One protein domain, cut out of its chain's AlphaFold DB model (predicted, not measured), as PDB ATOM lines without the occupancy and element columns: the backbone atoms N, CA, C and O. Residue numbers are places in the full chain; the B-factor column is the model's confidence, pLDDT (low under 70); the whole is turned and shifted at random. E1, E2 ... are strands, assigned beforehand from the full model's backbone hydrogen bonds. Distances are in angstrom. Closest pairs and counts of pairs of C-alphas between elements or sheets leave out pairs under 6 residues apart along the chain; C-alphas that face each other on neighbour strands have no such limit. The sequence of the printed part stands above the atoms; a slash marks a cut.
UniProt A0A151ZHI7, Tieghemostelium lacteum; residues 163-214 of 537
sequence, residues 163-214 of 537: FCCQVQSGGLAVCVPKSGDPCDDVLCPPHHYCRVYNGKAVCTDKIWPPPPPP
ATOM      1  N   PHE A 163     -52.230  34.449 -26.680       84.38
ATOM      2  CA  PHE A 163     -52.575  33.097 -26.205       84.38
ATOM      3  C   PHE A 163     -52.740  32.102 -27.371       84.38
ATOM      4  O   PHE A 163     -53.129  32.485 -28.478       84.38
ATOM      5  N   CYS A 164     -52.426  30.823 -27.155       84.69
ATOM      6  CA  CYS A 164     -52.702  29.717 -28.079       84.69
ATOM      7  C   CYS A 164     -53.515  28.618 -27.387       84.69
ATOM      8  O   CYS A 164     -53.434  28.433 -26.175       84.69
ATOM      9  N   CYS A 165     -54.330  27.900 -28.156       88.62
ATOM     10  CA  CYS A 165     -55.095  26.787 -27.612       88.62
ATOM     11  C   CYS A 165     -54.191  25.563 -27.432       88.62
ATOM     12  O   CYS A 165     -53.516  25.148 -28.374       88.62
ATOM     13  N   GLN A 166     -54.204  24.976 -26.236       91.44
ATOM     14  CA  GLN A 166     -53.529  23.720 -25.927       91.44
ATOM     15  C   GLN A 166     -54.495  22.765 -25.223       91.44
ATOM     16  O   GLN A 166     -55.278  23.167 -24.362       91.44
ATOM     17  N   VAL A 167     -54.442  21.483 -25.585       88.88
ATOM     18  CA  VAL A 167     -55.266  20.438 -24.967       88.88
ATOM     19  C   VAL A 167     -54.567  19.941 -23.701       88.88
ATOM     20  O   VAL A 167     -53.462  19.404 -23.779       88.88
ATOM     21  N   GLN A 168     -55.183  20.124 -22.530       90.94
ATOM     22  CA  GLN A 168     -54.647  19.611 -21.264       90.94
ATOM     23  C   GLN A 168     -54.941  18.115 -21.073       90.94
ATOM     24  O   GLN A 168     -55.797  17.533 -21.745       90.94
ATOM     25  N   SER A 169     -54.224  17.491 -20.130       77.44
ATOM     26  CA  SER A 169     -54.393  16.100 -19.693       77.44
ATOM     27  C   SER A 169     -55.823  15.865 -19.186       77.44
ATOM     28  O   SER A 169     -56.128  16.084 -18.020       77.44
ATOM     29  N   GLY A 170     -56.722  15.485 -20.094       82.50
ATOM     30  CA  GLY A 170     -58.169  15.435 -19.860       82.50
ATOM     31  C   GLY A 170     -59.016  15.818 -21.079       82.50
ATOM     32  O   GLY A 170     -60.235  15.708 -21.021       82.50
ATOM     33  N   GLY A 171     -58.397  16.256 -22.183       83.94
ATOM     34  CA  GLY A 171     -59.105  16.592 -23.425       83.94
ATOM     35  C   GLY A 171     -59.724  17.993 -23.433       83.94
ATOM     36  O   GLY A 171     -60.399  18.356 -24.392       83.94
ATOM     37  N   LEU A 172     -59.486  18.792 -22.389       81.81
ATOM     38  CA  LEU A 172     -59.976  20.162 -22.289       81.81
ATOM     39  C   LEU A 172     -59.055  21.117 -23.059       81.81
ATOM     40  O   LEU A 172     -57.859  21.196 -22.773       81.81
ATOM     41  N   ALA A 173     -59.618  21.858 -24.009       90.50
ATOM     42  CA  ALA A 173     -58.942  22.947 -24.700       90.50
ATOM     43  C   ALA A 173     -58.839  24.180 -23.791       90.50
ATOM     44  O   ALA A 173     -59.854  24.721 -23.351       90.50
ATOM     45  N   VAL A 174     -57.618  24.633 -23.513       93.31
ATOM     46  CA  VAL A 174     -57.343  25.809 -22.680       93.31
ATOM     47  C   VAL A 174     -56.476  26.782 -23.470       93.31
ATOM     48  O   VAL A 174     -55.474  26.390 -24.065       93.31
ATOM     49  N   CYS A 175     -56.844  28.063 -23.466       88.50
ATOM     50  CA  CYS A 175     -55.984  29.124 -23.982       88.50
ATOM     51  C   CYS A 175     -54.836  29.356 -23.001       88.50
ATOM     52  O   CYS A 175     -55.026  29.953 -21.942       88.50
ATOM     53  N   VAL A 176     -53.650  28.876 -23.350       86.06
ATOM     54  CA  VAL A 176     -52.421  29.125 -22.596       86.06
ATOM     55  C   VAL A 176     -51.698  30.326 -23.207       86.06
ATOM     56  O   VAL A 176     -51.824  30.551 -24.414       86.06
ATOM     57  N   PRO A 177     -50.972  31.138 -22.419       79.44
ATOM     58  CA  PRO A 177     -50.091  32.154 -22.982       79.44
ATOM     59  C   PRO A 177     -49.186  31.478 -24.007       79.44
ATOM     60  O   PRO A 177     -48.649  30.403 -23.722       79.44
ATOM     61  N   LYS A 178     -49.040  32.062 -25.200       76.75
ATOM     62  CA  LYS A 178     -48.070  31.553 -26.168       76.75
ATOM     63  C   LYS A 178     -46.731  31.524 -25.447       76.75
ATOM     64  O   LYS A 178     -46.229  32.565 -25.035       76.75
ATOM     65  N   SER A 179     -46.154  30.337 -25.281       60.06
ATOM     66  CA  SER A 179     -44.742  30.185 -24.932       60.06
ATOM     67  C   SER A 179     -43.925  30.569 -26.169       60.06
ATOM     68  O   SER A 179     -43.335  29.719 -26.835       60.06
ATOM     69  N   GLY A 180     -44.060  31.830 -26.557       64.06
ATOM     70  CA  GLY A 180     -43.435  32.463 -27.697       64.06
ATOM     71  C   GLY A 180     -42.235  33.257 -27.235       64.06
ATOM     72  O   GLY A 180     -42.068  33.547 -26.046       64.06
ATOM     73  N   ASP A 181     -41.376  33.545 -28.195       72.12
ATOM     74  CA  ASP A 181     -40.204  34.377 -28.018       72.12
ATOM     75  C   ASP A 181     -40.612  35.658 -27.253       72.12
ATOM     76  O   ASP A 181     -41.608  36.282 -27.622       72.12
ATOM     77  N   PRO A 182     -39.900  36.076 -26.186       77.88
ATOM     78  CA  PRO A 182     -40.159  37.335 -25.481       77.88
ATOM     79  C   PRO A 182     -40.313  38.553 -26.404       77.88
ATOM     80  O   PRO A 182     -40.830  39.582 -25.971       77.88
ATOM     81  N   CYS A 183     -39.835  38.457 -27.648       79.31
ATOM     82  CA  CYS A 183     -39.964  39.462 -28.689       79.31
ATOM     83  C   CYS A 183     -41.272  39.453 -29.497       79.31
ATOM     84  O   CYS A 183     -41.475  40.396 -30.260       79.31
ATOM     85  N   ASP A 184     -42.159  38.467 -29.334       81.25
ATOM     86  CA  ASP A 184     -43.399  38.350 -30.124       81.25
ATOM     87  C   ASP A 184     -44.391  39.503 -29.868       81.25
ATOM     88  O   ASP A 184     -45.142  39.881 -30.768       81.25
ATOM     89  N   ASP A 185     -44.350  40.110 -28.676       77.62
ATOM     90  CA  ASP A 185     -45.233  41.215 -28.269       77.62
ATOM     91  C   ASP A 185     -44.486  42.553 -28.050       77.62
ATOM     92  O   ASP A 185     -45.062  43.522 -27.551       77.62
ATOM     93  N   VAL A 186     -43.197  42.644 -28.409       81.06
ATOM     94  CA  VAL A 186     -42.381  43.851 -28.175       81.06
ATOM     95  C   VAL A 186     -42.255  44.691 -29.442       81.06
ATOM     96  O   VAL A 186     -41.499  44.379 -30.361       81.06
ATOM     97  N   LEU A 187     -42.968  45.821 -29.456       84.38
ATOM     98  CA  LEU A 187     -42.830  46.864 -30.471       84.38
ATOM     99  C   LEU A 187     -41.614  47.741 -30.158       84.38
ATOM    100  O   LEU A 187     -41.643  48.569 -29.247       84.38
ATOM    101  N   CYS A 188     -40.539  47.556 -30.920       88.50
ATOM    102  CA  CYS A 188     -39.357  48.402 -30.817       88.50
ATOM    103  C   CYS A 188     -39.532  49.733 -31.574       88.50
ATOM    104  O   CYS A 188     -40.235  49.768 -32.586       88.50
ATOM    105  N   PRO A 189     -38.867  50.817 -31.128       81.38
ATOM    106  CA  PRO A 189     -38.833  52.085 -31.852       81.38
ATOM    107  C   PRO A 189     -38.302  51.928 -33.291       81.38
ATOM    108  O   PRO A 189     -37.610  50.947 -33.592       81.38
ATOM    109  N   PRO A 190     -38.548  52.909 -34.180       67.94
ATOM    110  CA  PRO A 190     -37.956  52.930 -35.514       67.94
ATOM    111  C   PRO A 190     -36.436  52.695 -35.467       67.94
ATOM    112  O   PRO A 190     -35.742  53.178 -34.574       67.94
ATOM    113  N   HIS A 191     -35.919  51.928 -36.430       72.94
ATOM    114  CA  HIS A 191     -34.513  51.498 -36.517       72.94
ATOM    115  C   HIS A 191     -34.009  50.554 -35.416       72.94
ATOM    116  O   HIS A 191     -32.811  50.301 -35.366       72.94
ATOM    117  N   HIS A 192     -34.881  49.962 -34.599       89.00
ATOM    118  CA  HIS A 192     -34.510  48.912 -33.648       89.00
ATOM    119  C   HIS A 192     -35.181  47.578 -34.007       89.00
ATOM    120  O   HIS A 192     -36.233  47.546 -34.643       89.00
ATOM    121  N   TYR A 193     -34.576  46.457 -33.612       88.94
ATOM    122  CA  TYR A 193     -35.193  45.128 -33.670       88.94
ATOM    123  C   TYR A 193     -35.130  44.465 -32.294       88.94
ATOM    124  O   TYR A 193     -34.199  44.707 -31.521       88.94
ATOM    125  N   CYS A 194     -36.138  43.654 -31.977       87.50
ATOM    126  CA  CYS A 194     -36.178  42.953 -30.704       87.50
ATOM    127  C   CYS A 194     -35.235  41.750 -30.725       87.50
ATOM    128  O   CYS A 194     -35.223  40.966 -31.675       87.50
ATOM    129  N   ARG A 195     -34.445  41.605 -29.660       91.06
ATOM    130  CA  ARG A 195     -33.581  40.454 -29.420       91.06
ATOM    131  C   ARG A 195     -33.679  40.015 -27.965       91.06
ATOM    132  O   ARG A 195     -33.686  40.843 -27.058       91.06
ATOM    133  N   VAL A 196     -33.699  38.707 -27.729       85.50
ATOM    134  CA  VAL A 196     -33.728  38.150 -26.373       85.50
ATOM    135  C   VAL A 196     -32.325  38.150 -25.769       85.50
ATOM    136  O   VAL A 196     -31.424  37.481 -26.275       85.50
ATOM    137  N   TYR A 197     -32.145  38.858 -24.657       84.69
ATOM    138  CA  TYR A 197     -30.952  38.793 -23.814       84.69
ATOM    139  C   TYR A 197     -31.345  38.305 -22.417       84.69
ATOM    140  O   TYR A 197     -32.176  38.913 -21.746       84.69
ATOM    141  N   ASN A 198     -30.752  37.189 -21.977       84.44
ATOM    142  CA  ASN A 198     -31.024  36.560 -20.675       84.44
ATOM    143  C   ASN A 198     -32.522  36.301 -20.408       84.44
ATOM    144  O   ASN A 198     -33.022  36.560 -19.316       84.44
ATOM    145  N   GLY A 199     -33.253  35.822 -21.421       78.12
ATOM    146  CA  GLY A 199     -34.685  35.517 -21.309       78.12
ATOM    147  C   GLY A 199     -35.612  36.739 -21.286       78.12
ATOM    148  O   GLY A 199     -36.808  36.575 -21.076       78.12
ATOM    149  N   LYS A 200     -35.093  37.955 -21.509       77.12
ATOM    150  CA  LYS A 200     -35.883  39.187 -21.652       77.12
ATOM    151  C   LYS A 200     -35.706  39.788 -23.041       77.12
ATOM    152  O   LYS A 200     -34.603  39.787 -23.582       77.12
ATOM    153  N   ALA A 201     -36.781  40.333 -23.591       87.69
ATOM    154  CA  ALA A 201     -36.733  41.100 -24.825       87.69
ATOM    155  C   ALA A 201     -36.031  42.449 -24.619       87.69
ATOM    156  O   ALA A 201     -36.330  43.182 -23.674       87.69
ATOM    157  N   VAL A 202     -35.104  42.773 -25.518       94.12
ATOM    158  CA  VAL A 202     -34.370  44.040 -25.558       94.12
ATOM    159  C   VAL A 202     -34.390  44.560 -26.992       94.12
ATOM    160  O   VAL A 202     -34.020  43.847 -27.924       94.12
ATOM    161  N   CYS A 203     -34.801  45.811 -27.177       91.00
ATOM    162  CA  CYS A 203     -34.715  46.489 -28.467       91.00
ATOM    163  C   CYS A 203     -33.279  46.952 -28.714       91.00
ATOM    164  O   CYS A 203     -32.728  47.703 -27.914       91.00
ATOM    165  N   THR A 204     -32.674  46.509 -29.814       87.25
ATOM    166  CA  THR A 204     -31.303  46.882 -30.199       87.25
ATOM    167  C   THR A 204     -31.281  47.536 -31.572       87.25
ATOM    168  O   THR A 204     -32.090  47.172 -32.425       87.25
ATOM    169  N   ASP A 205     -30.356  48.467 -31.798       88.25
ATOM    170  CA  ASP A 205     -30.203  49.165 -33.076       88.25
ATOM    171  C   ASP A 205     -30.029  48.199 -34.259       88.25
ATOM    172  O   ASP A 205     -29.263  47.228 -34.225       88.25
ATOM    173  N   LYS A 206     -30.734  48.493 -35.351       67.00
ATOM    174  CA  LYS A 206     -30.684  47.778 -36.626       67.00
ATOM    175  C   LYS A 206     -29.422  48.196 -37.378       67.00
ATOM    176  O   LYS A 206     -29.474  48.967 -38.331       67.00
ATOM    177  N   ILE A 207     -28.273  47.675 -36.957       60.91
ATOM    178  CA  ILE A 207     -27.031  47.795 -37.724       60.91
ATOM    179  C   ILE A 207     -27.145  46.834 -38.916       60.91
ATOM    180  O   ILE A 207     -26.932  45.630 -38.774       60.91
ATOM    181  N   TRP A 208     -27.547  47.343 -40.082       47.56
ATOM    182  CA  TRP A 208     -27.433  46.622 -41.354       47.56
ATOM    183  C   TRP A 208     -26.614  47.445 -42.359       47.56
ATOM    184  O   TRP A 208     -26.846  48.650 -42.465       47.56
ATOM    185  N   PRO A 209     -25.688  46.812 -43.108       54.53
ATOM    186  CA  PRO A 209     -25.451  45.371 -43.157       54.53
ATOM    187  C   PRO A 209     -24.547  44.860 -42.024       54.53
ATOM    188  O   PRO A 209     -23.720  45.616 -41.511       54.53
ATOM    189  N   PRO A 210     -24.656  43.570 -41.648       43.12
ATOM    190  CA  PRO A 210     -23.624  42.923 -40.850       43.12
ATOM    191  C   PRO A 210     -22.274  43.043 -41.578       43.12
ATOM    192  O   PRO A 210     -22.241  42.917 -42.808       43.12
ATOM    193  N   PRO A 211     -21.151  43.253 -40.865       44.16
ATOM    194  CA  PRO A 211     -19.846  43.107 -41.486       44.16
ATOM    195  C   PRO A 211     -19.759  41.692 -42.078       44.16
ATOM    196  O   PRO A 211     -20.110  40.726 -41.388       44.16
ATOM    197  N   PRO A 212     -19.329  41.543 -43.344       45.50
ATOM    198  CA  PRO A 212     -19.088  40.225 -43.903       45.50
ATOM    199  C   PRO A 212     -18.125  39.468 -42.976       45.50
ATOM    200  O   PRO A 212     -17.217  40.092 -42.409       45.50
ATOM    201  N   PRO A 213     -18.293  38.144 -42.796       48.53
ATOM    202  CA  PRO A 213     -17.286  37.356 -42.101       48.53
ATOM    203  C   PRO A 213     -15.931  37.658 -42.753       48.53
ATOM    204  O   PRO A 213     -15.867  37.709 -43.986       48.53
ATOM    205  N   PRO A 214     -14.868  37.916 -41.969       37.56
ATOM    206  CA  PRO A 214     -13.585  38.295 -42.535       37.56
ATOM    207  C   PRO A 214     -13.175  37.236 -43.566       37.56
ATOM    208  O   PRO A 214     -13.084  36.053 -43.214       37.56
TER     209      PRO A 214
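This is residues 163 to 214 of the 537 residues of a protein of Tieghemostelium lacteum (UniProt A0A151ZHI7). Two separate strand hairpins, E3 with E4 and E1 with E2, are strung along an extended chain, and residues 209 to 214 stick out as a tail. The 52 printed residues hold E1 to E4 in chain order and no named helix; both sheets are antiparallel, and the class is all strand, with 22 residues in strands, under half. The radius of gyration of the C-alphas is 17.0 A, the spans 54 by 27 by 18 A.

Find C-alpha 192 at (-34.510, 48.912, -33.648), where E3, residues 192 to 197, begins. E4, residues 200 to 205, runs 16.2 A to (-30.203, 49.165, -33.076). E1 is residues 163 to 167, E2 residues 173 to 177.

In hairpin E3 and E4, antiparallel at 143 degrees, find N 195 and O 202 within hydrogen-bond range, 2.9 A. In hairpin E1 and E2, also 143 degrees, find N 164 and O 176, 2.8 A. E2 and E3 are apart.

The farthest C-alphas, Gly 170 and Pro 214, are 55.0 A apart. The printed part has no cut; link E2 to E3 is long. pLDDT is under 70 at residues 179 to 180, 190 and 206 to 214.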